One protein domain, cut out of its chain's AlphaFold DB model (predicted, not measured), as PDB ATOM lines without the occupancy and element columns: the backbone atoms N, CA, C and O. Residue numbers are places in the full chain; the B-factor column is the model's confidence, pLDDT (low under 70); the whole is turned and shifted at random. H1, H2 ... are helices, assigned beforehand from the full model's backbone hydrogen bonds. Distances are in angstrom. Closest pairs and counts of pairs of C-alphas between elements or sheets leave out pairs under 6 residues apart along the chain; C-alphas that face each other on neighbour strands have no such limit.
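This is residues 76 to 137 of the 137 residues of the protein "Transcriptional regulator CtsR" of Weissella cibaria (UniProt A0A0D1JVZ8). Look first for a helical hairpin of H2 and H3, two helices side by side; H1 stands off from it across a gap on the H2 side, and beyond the end of H3 an arm, residues 126 to 137, sticks out, mostly H4. The printed part has 62 residues, with four named helices in the order H1, H2, H3, H4 and no named strand: the class is all helix. The whole is loose, with a radius of gyration of the C-alphas of 13.4 A, and elongated, spanning 42 by 25 by 17 A.

Find C-alpha 95 at (139.124, 194.493, 131.567); from there H2, the longest helix, runs 18.2 A through residues 95 to 107. H3 holds residues 113 to 122 and is 14.5 A long. Further on, H4 holds residues 125 to 135, 15.9 A, ending with C-alpha 135 at (141.328, 211.373, 139.641). Go back to C-alpha 80 at (161.744, 193.020, 123.802) for H1, residues 80 to 88, 12.1 A.

H2 and H3 touch and form a hairpin, at a shallow tilt of 11 degrees, opposite ways; their closest C-alphas, of Ile 102 and Gly 116, are 6.2 A apart. H3 and H4 are close but not clearly touching, at a steep tilt of 51 degrees, the same way; their closest C-alphas, of Met 122 and Leu 128, are 7.2 A apart. H1 is apart from H2, H3 and H4, and H2 is apart from H4. In H1, H2 and H3 every O i to N i+4 pair is within hydrogen-bond range; in H4 2 of 7 are, beside 5 of 8 O i to N i+3 pairs.

The C-alphas of Thr 77 and Gly 137, the two farthest apart, are 42.1 A apart. The printed part has no cut and no long link. Without residues 126 to 137, which stand free, the body spans 33 by 26 by 13 A. In the B-factor column you will find pLDDT under 70 at residues 76 to 79 and 130 to 137; the mean of the printed part is 80.7.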
ATOM      1  N   ARG A  76     160.526 184.003 128.004       55.00
ATOM      2  CA  ARG A  76     161.134 184.823 129.071       55.00
ATOM      3  C   ARG A  76     162.465 185.487 128.675       55.00
ATOM      4  O   ARG A  76     162.885 186.415 129.358       55.00
ATOM      5  N   THR A  77     163.144 185.004 127.633       54.22
ATOM      6  CA  THR A  77     164.508 185.413 127.267       54.22
ATOM      7  C   THR A  77     164.586 186.436 126.125       54.22
ATOM      8  O   THR A  77     165.694 186.897 125.859       54.22
ATOM      9  N   ASP A  78     163.479 186.822 125.460       63.12
ATOM     10  CA  ASP A  78     163.485 188.027 124.606       63.12
ATOM     11  C   ASP A  78     163.026 189.234 125.440       63.12
ATOM     12  O   ASP A  78     161.822 189.403 125.659       63.12
ATOM     13  N   PRO A  79     163.951 190.088 125.921       63.06
ATOM     14  CA  PRO A  79     163.592 191.264 126.709       63.06
ATOM     15  C   PRO A  79     162.654 192.223 125.959       63.06
ATOM     16  O   PRO A  79     161.954 193.001 126.600       63.06
ATOM     17  N   ARG A  80     162.586 192.144 124.623       73.94
ATOM     18  CA  ARG A  80     161.744 193.020 123.802       73.94
ATOM     19  C   ARG A  80     160.285 192.590 123.754       73.94
ATOM     20  O   ARG A  80     159.444 193.410 123.420       73.94
ATOM     21  N   PHE A  81     159.952 191.346 124.107       75.62
ATOM     22  CA  PHE A  81     158.571 190.859 124.015       75.62
ATOM     23  C   PHE A  81     157.605 191.698 124.862       75.62
ATOM     24  O   PHE A  81     156.547 192.112 124.390       75.62
ATOM     25  N   ILE A  82     157.986 191.989 126.109       81.31
ATOM     26  CA  ILE A  82     157.168 192.815 127.003       81.31
ATOM     27  C   ILE A  82     157.105 194.262 126.496       81.31
ATOM     28  O   ILE A  82     156.050 194.884 126.573       81.31
ATOM     29  N   GLU A  83     158.197 194.786 125.932       82.69
ATOM     30  CA  GLU A  83     158.233 196.135 125.352       82.69
ATOM     31  C   GLU A  83     157.304 196.260 124.134       82.69
ATOM     32  O   GLU A  83     156.534 197.215 124.048       82.69
ATOM     33  N   GLU A  84     157.325 195.287 123.224       83.88
ATOM     34  CA  GLU A  84     156.450 195.234 122.047       83.88
ATOM     35  C   GLU A  84     154.981 195.053 122.444       83.88
ATOM     36  O   GLU A  84     154.106 195.727 121.895       83.88
ATOM     37  N   LEU A  85     154.704 194.206 123.442       84.94
ATOM     38  CA  LEU A  85     153.363 194.052 123.999       84.94
ATOM     39  C   LEU A  85     152.856 195.389 124.541       84.94
ATOM     40  O   LEU A  85     151.774 195.814 124.150       84.94
ATOM     41  N   ILE A  86     153.645 196.089 125.364       86.75
ATOM     42  CA  ILE A  86     153.277 197.406 125.908       86.75
ATOM     43  C   ILE A  86     153.015 198.414 124.781       86.75
ATOM     44  O   ILE A  86     152.029 199.139 124.845       86.75
ATOM     45  N   GLN A  87     153.850 198.444 123.738       88.56
ATOM     46  CA  GLN A  87     153.664 199.342 122.590       88.56
ATOM     47  C   GLN A  87     152.416 199.020 121.757       88.56
ATOM     48  O   GLN A  87     151.871 199.912 121.111       88.56
ATOM     49  N   SER A  88     151.975 197.761 121.747       86.19
ATOM     50  CA  SER A  88     150.763 197.346 121.034       86.19
ATOM     51  C   SER A  88     149.468 197.737 121.753       86.19
ATOM     52  O   SER A  88     148.415 197.804 121.117       86.19
ATOM     53  N   LEU A  89     149.536 197.992 123.065       88.44
ATOM     54  CA  LEU A  89     148.369 198.351 123.860       88.44
ATOM     55  C   LEU A  89     147.955 199.793 123.591       88.44
ATOM     56  O   LEU A  89     148.774 200.704 123.475       88.44
ATOM     57  N   SER A  90     146.645 199.999 123.522       87.56
ATOM     58  CA  SER A  90     146.076 201.341 123.495       87.56
ATOM     59  C   SER A  90     146.114 201.978 124.889       87.56
ATOM     60  O   SER A  90     146.269 201.293 125.899       87.56
ATOM     61  N   GLU A  91     145.952 203.302 124.956       87.19
ATOM     62  CA  GLU A  91     145.937 204.054 126.222       87.19
ATOM     63  C   GLU A  91     144.831 203.575 127.182       87.19
ATOM     64  O   GLU A  91     144.976 203.665 128.400       87.19
ATOM     65  N   VAL A  92     143.742 203.020 126.638       87.75
ATOM     66  CA  VAL A  92     142.612 202.484 127.400       87.75
ATOM     67  C   VAL A  92     142.330 201.055 126.962       87.75
ATOM     68  O   VAL A  92     141.813 200.814 125.875       87.75
ATOM     69  N   VAL A  93     142.603 200.109 127.854       89.06
ATOM     70  CA  VAL A  93     142.383 198.677 127.627       89.06
ATOM     71  C   VAL A  93     141.142 198.224 128.389       89.06
ATOM     72  O   VAL A  93     140.916 198.611 129.538       89.06
ATOM     73  N   SER A  94     140.317 197.382 127.767       89.56
ATOM     74  CA  SER A  94     139.160 196.804 128.460       89.56
ATOM     75  C   SER A  94     139.593 195.742 129.483       89.56
ATOM     76  O   SER A  94     140.566 195.026 129.268       89.56
ATOM     77  N   VAL A  95     138.832 195.551 130.568       88.62
ATOM     78  CA  VAL A  95     139.124 194.493 131.567       88.62
ATOM     79  C   VAL A  95     139.196 193.104 130.923       88.62
ATOM     80  O   VAL A  95     140.005 192.272 131.328       88.62
ATOM     81  N   ARG A  96     138.371 192.856 129.900       88.00
ATOM     82  CA  ARG A  96     138.383 191.598 129.147       88.00
ATOM     83  C   ARG A  96     139.709 191.403 128.415       88.00
ATOM     84  O   ARG A  96     140.340 190.372 128.581       88.00
ATOM     85  N   GLU A  97     140.138 192.411 127.667       88.56
ATOM     86  CA  GLU A  97     141.399 192.381 126.925       88.56
ATOM     87  C   GLU A  97     142.605 192.253 127.863       88.56
ATOM     88  O   GLU A  97     143.474 191.415 127.641       88.56
ATOM     89  N   ALA A  98     142.614 192.991 128.978       91.19
ATOM     90  CA  ALA A  98     143.633 192.845 130.012       91.19
ATOM     91  C   ALA A  98     143.660 191.419 130.591       91.19
ATOM     92  O   ALA A  98     144.731 190.848 130.767       91.19
ATOM     93  N   THR A  99     142.495 190.812 130.833       91.31
ATOM     94  CA  THR A  99     142.396 189.421 131.307       91.31
ATOM     95  C   THR A  99     142.987 188.445 130.286       91.31
ATOM     96  O   THR A  99     143.825 187.625 130.657       91.31
ATOM     97  N   ASP A 100     142.630 188.583 129.006       87.94
ATOM     98  CA  ASP A 100     143.130 187.731 127.917       87.94
ATOM     99  C   ASP A 100     144.668 187.822 127.776       87.94
ATOM    100  O   ASP A 100     145.349 186.819 127.517       87.94
ATOM    101  N   ILE A 101     145.237 189.012 128.008       91.00
ATOM    102  CA  ILE A 101     146.689 189.237 128.050       91.00
ATOM    103  C   ILE A 101     147.317 188.503 129.239       91.00
ATOM    104  O   ILE A 101     148.271 187.751 129.048       91.00
ATOM    105  N   ILE A 102     146.787 188.668 130.456       92.25
ATOM    106  CA  ILE A 102     147.332 188.014 131.660       92.25
ATOM    107  C   ILE A 102     147.253 186.487 131.559       92.25
ATOM    108  O   ILE A 102     148.206 185.797 131.928       92.25
ATOM    109  N   GLU A 103     146.161 185.943 131.018       85.62
ATOM    110  CA  GLU A 103     146.036 184.505 130.767       85.62
ATOM    111  C   GLU A 103     147.078 184.004 129.765       85.62
ATOM    112  O   GLU A 103     147.637 182.923 129.946       85.62
ATOM    113  N   SER A 104     147.373 184.789 128.728       82.56
ATOM    114  CA  SER A 104     148.403 184.447 127.744       82.56
ATOM    115  C   SER A 104     149.804 184.503 128.353       82.56
ATOM    116  O   SER A 104     150.561 183.552 128.198       82.56
ATOM    117  N   LEU A 105     150.106 185.520 129.166       87.06
ATOM    118  CA  LEU A 105     151.365 185.596 129.915       87.06
ATOM    119  C   LEU A 105     151.534 184.435 130.907       87.06
ATOM    120  O   LEU A 105     152.646 183.958 131.111       87.06
ATOM    121  N   TYR A 106     150.457 183.955 131.530       84.38
ATOM    122  CA  TYR A 106     150.511 182.756 132.370       84.38
ATOM    123  C   TYR A 106     150.730 181.481 131.540       84.38
ATOM    124  O   TYR A 106     151.565 180.649 131.891       84.38
ATOM    125  N   ARG A 107     150.012 181.338 130.418       80.00
ATOM    126  CA  ARG A 107     150.118 180.197 129.490       80.00
ATOM    127  C   ARG A 107     151.523 180.053 128.907       80.00
ATOM    128  O   ARG A 107     152.004 178.933 128.771       80.00
ATOM    129  N   ASP A 108     152.154 181.181 128.599       76.25
ATOM    130  CA  ASP A 108     153.517 181.265 128.071       76.25
ATOM    131  C   ASP A 108     154.570 181.237 129.189       76.25
ATOM    132  O   ASP A 108     155.752 181.502 128.961       76.25
ATOM    133  N   GLU A 109     154.127 180.913 130.408       77.94
ATOM    134  CA  GLU A 109     154.934 180.795 131.609       77.94
ATOM    135  C   GLU A 109     155.762 182.049 131.868       77.94
ATOM    136  O   GLU A 109     156.851 181.924 132.397       77.94
ATOM    137  N   LEU A 110     155.306 183.252 131.515       82.00
ATOM    138  CA  LEU A 110     155.935 184.527 131.894       82.00
ATOM    139  C   LEU A 110     155.496 184.956 133.298       82.00
ATOM    140  O   LEU A 110     156.294 185.520 134.049       82.00
ATOM    141  N   LEU A 111     154.265 184.604 133.674       87.50
ATOM    142  CA  LEU A 111     153.724 184.736 135.024       87.50
ATOM    143  C   LEU A 111     153.547 183.363 135.672       87.50
ATOM    144  O   LEU A 111     153.190 182.382 135.026       87.50
ATOM    145  N   THR A 112     153.746 183.305 136.981       90.50
ATOM    146  CA  THR A 112     153.265 182.204 137.818       90.50
ATOM    147  C   THR A 112     151.763 182.337 138.066       90.50
ATOM    148  O   THR A 112     151.184 183.417 137.948       90.50
ATOM    149  N   GLU A 113     151.116 181.250 138.494       90.38
ATOM    150  CA  GLU A 113     149.686 181.269 138.844       90.38
ATOM    151  C   GLU A 113     149.388 182.308 139.937       90.38
ATOM    152  O   GLU A 113     148.373 183.006 139.900       90.38
ATOM    153  N   ARG A 114     150.301 182.442 140.909       95.44
ATOM    154  CA  ARG A 114     150.189 183.431 141.982       95.44
ATOM    155  C   ARG A 114     150.248 184.856 141.436       95.44
ATOM    156  O   ARG A 114     149.419 185.670 141.828       95.44
ATOM    157  N   GLU A 115     151.208 185.158 140.566       95.56
ATOM    158  CA  GLU A 115     151.348 186.492 139.967       95.56
ATOM    159  C   GLU A 115     150.136 186.834 139.095       95.56
ATOM    160  O   GLU A 115     149.551 187.899 139.275       95.56
ATOM    161  N   GLY A 116     149.684 185.903 138.247       94.44
ATOM    162  CA  GLY A 116     148.478 186.085 137.436       94.44
ATOM    163  C   GLY A 116     147.242 186.397 138.287       94.44
ATOM    164  O   GLY A 116     146.535 187.367 138.021       94.44
ATOM    165  N   LYS A 117     147.016 185.648 139.378       94.31
ATOM    166  CA  LYS A 117     145.900 185.903 140.309       94.31
ATOM    167  C   LYS A 117     145.989 187.263 140.998       94.31
ATOM    168  O   LYS A 117     144.961 187.921 141.161       94.31
ATOM    169  N   ILE A 118     147.186 187.691 141.406       94.88
ATOM    170  CA  ILE A 118     147.389 189.015 142.014       94.88
ATOM    171  C   ILE A 118     146.990 190.108 141.018       94.88
ATOM    172  O   ILE A 118     146.197 190.980 141.370       94.88
ATOM    173  N   VAL A 119     147.475 190.027 139.775       93.50
ATOM    174  CA  VAL A 119     147.180 191.034 138.746       93.50
ATOM    175  C   VAL A 119     145.691 191.049 138.394       93.50
ATOM    176  O   VAL A 119     145.083 192.114 138.386       93.50
ATOM    177  N   LEU A 120     145.057 189.888 138.204       92.56
ATOM    178  CA  LEU A 120     143.614 189.816 137.933       92.56
ATOM    179  C   LEU A 120     142.768 190.398 139.074       92.56
ATOM    180  O   LEU A 120     141.760 191.053 138.824       92.56
ATOM    181  N   THR A 121     143.194 190.217 140.327       92.38
ATOM    182  CA  THR A 121     142.506 190.808 141.487       92.38
ATOM    183  C   THR A 121     142.550 192.341 141.446       92.38
ATOM    184  O   THR A 121     141.563 192.995 141.787       92.38
ATOM    185  N   MET A 122     143.660 192.924 140.978       89.75
ATOM    186  CA  MET A 122     143.805 194.377 140.803       89.75
ATOM    187  C   MET A 122     142.890 194.946 139.708       89.75
ATOM    188  O   MET A 122     142.562 196.127 139.756       89.75
ATOM    189  N   LEU A 123     142.445 194.118 138.758       88.81
ATOM    190  CA  LEU A 123     141.522 194.507 137.683       88.81
ATOM    191  C   LEU A 123     140.038 194.383 138.073       88.81
ATOM    192  O   LEU A 123     139.157 194.634 137.249       88.81
ATOM    193  N   SER A 124     139.735 193.976 139.311       86.88
ATOM    194  CA  SER A 124     138.357 193.909 139.808       86.88
ATOM    195  C   SER A 124     137.692 195.290 139.813       86.88
ATOM    196  O   SER A 124     138.348 196.320 139.986       86.88
ATOM    197  N   LYS A 125     136.363 195.321 139.646       81.19
ATOM    198  CA  LYS A 125     135.597 196.579 139.644       81.19
ATOM    199  C   LYS A 125     135.799 197.354 140.942       81.19
ATOM    200  O   LYS A 125     135.909 198.574 140.919       81.19
ATOM    201  N   GLU A 126     135.869 196.637 142.055       84.25
ATOM    202  CA  GLU A 126     136.069 197.179 143.391       84.25
ATOM    203  C   GLU A 126     137.448 197.834 143.525       84.25
ATOM    204  O   GLU A 126     137.551 198.919 144.092       84.25
ATOM    205  N   ALA A 127     138.500 197.218 142.971       83.81
ATOM    206  CA  ALA A 127     139.849 197.780 142.984       83.81
ATOM    207  C   ALA A 127     139.975 199.009 142.068       83.81
ATOM    208  O   ALA A 127     140.557 200.018 142.471       83.81
ATOM    209  N   LEU A 128     139.386 198.955 140.870       82.81
ATOM    210  CA  LEU A 128     139.422 200.059 139.905       82.81
ATOM    211  C   LEU A 128     138.622 201.280 140.385       82.81
ATOM    212  O   LEU A 128     139.080 202.411 140.234       82.81
ATOM    213  N   ALA A 129     137.490 201.064 141.063       78.69
ATOM    214  CA  ALA A 129     136.672 202.143 141.624       78.69
ATOM    215  C   ALA A 129     137.418 203.001 142.669       78.69
ATOM    216  O   ALA A 129     137.098 204.175 142.854       78.69
ATOM    217  N   VAL A 130     138.430 202.444 143.345       64.88
ATOM    218  CA  VAL A 130     139.274 203.188 144.299       64.88
ATOM    219  C   VAL A 130     140.249 204.134 143.582       64.88
ATOM    220  O   VAL A 130     140.612 205.173 144.140       64.88
ATOM    221  N   GLY A 131     140.665 203.804 142.354       58.41
ATOM    222  CA  GLY A 131     141.541 204.635 141.524       58.41
ATOM    223  C   GLY A 131     140.826 205.856 140.944       58.41
ATOM    224  O   GLY A 131     141.337 206.972 141.052       58.41
ATOM    225  N   ASP A 132     139.609 205.670 140.428       57.03
ATOM    226  CA  ASP A 132     138.802 206.751 139.838       57.03
ATOM    227  C   ASP A 132     138.432 207.837 140.859       57.03
ATOM    228  O   ASP A 132     138.451 209.029 140.550       57.03
ATOM    229  N   ALA A 133     138.192 207.452 142.117       54.41
ATOM    230  CA  ALA A 133     137.902 208.393 143.199       54.41
ATOM    231  C   ALA A 133     139.055 209.380 143.492       54.41
ATOM    232  O   ALA A 133     138.824 210.415 144.114       54.41
ATOM    233  N   ARG A 134     140.289 209.081 143.060       49.78
ATOM    234  CA  ARG A 134     141.466 209.953 143.235       49.78
ATOM    235  C   ARG A 134     141.758 210.852 142.031       49.78
ATOM    236  O   ARG A 134     142.510 211.803 142.188       49.78
ATOM    237  N   MET A 135     141.179 210.566 140.865       50.50
ATOM    238  CA  MET A 135     141.328 211.373 139.641       50.50
ATOM    239  C   MET A 135     140.245 212.460 139.514       50.50
ATOM    240  O   MET A 135     140.338 213.325 138.649       50.50
ATOM    241  N   ALA A 136     139.220 212.418 140.372       48.19
ATOM    242  CA  ALA A 136     138.122 213.386 140.428       48.19
ATOM    243  C   ALA A 136     138.301 214.478 141.509       48.19
ATOM    244  O   ALA A 136     137.326 215.146 141.859       48.19
ATOM    245  N   GLY A 137     139.512 214.627 142.062       41.16
ATOM    246  CA  GLY A 137     139.867 215.618 143.086       41.16
ATOM    247  C   GLY A 137     140.849 216.661 142.580       41.16
ATOM    248  O   GLY A 137     141.806 216.259 141.884       41.16
TER     249      GLY A 137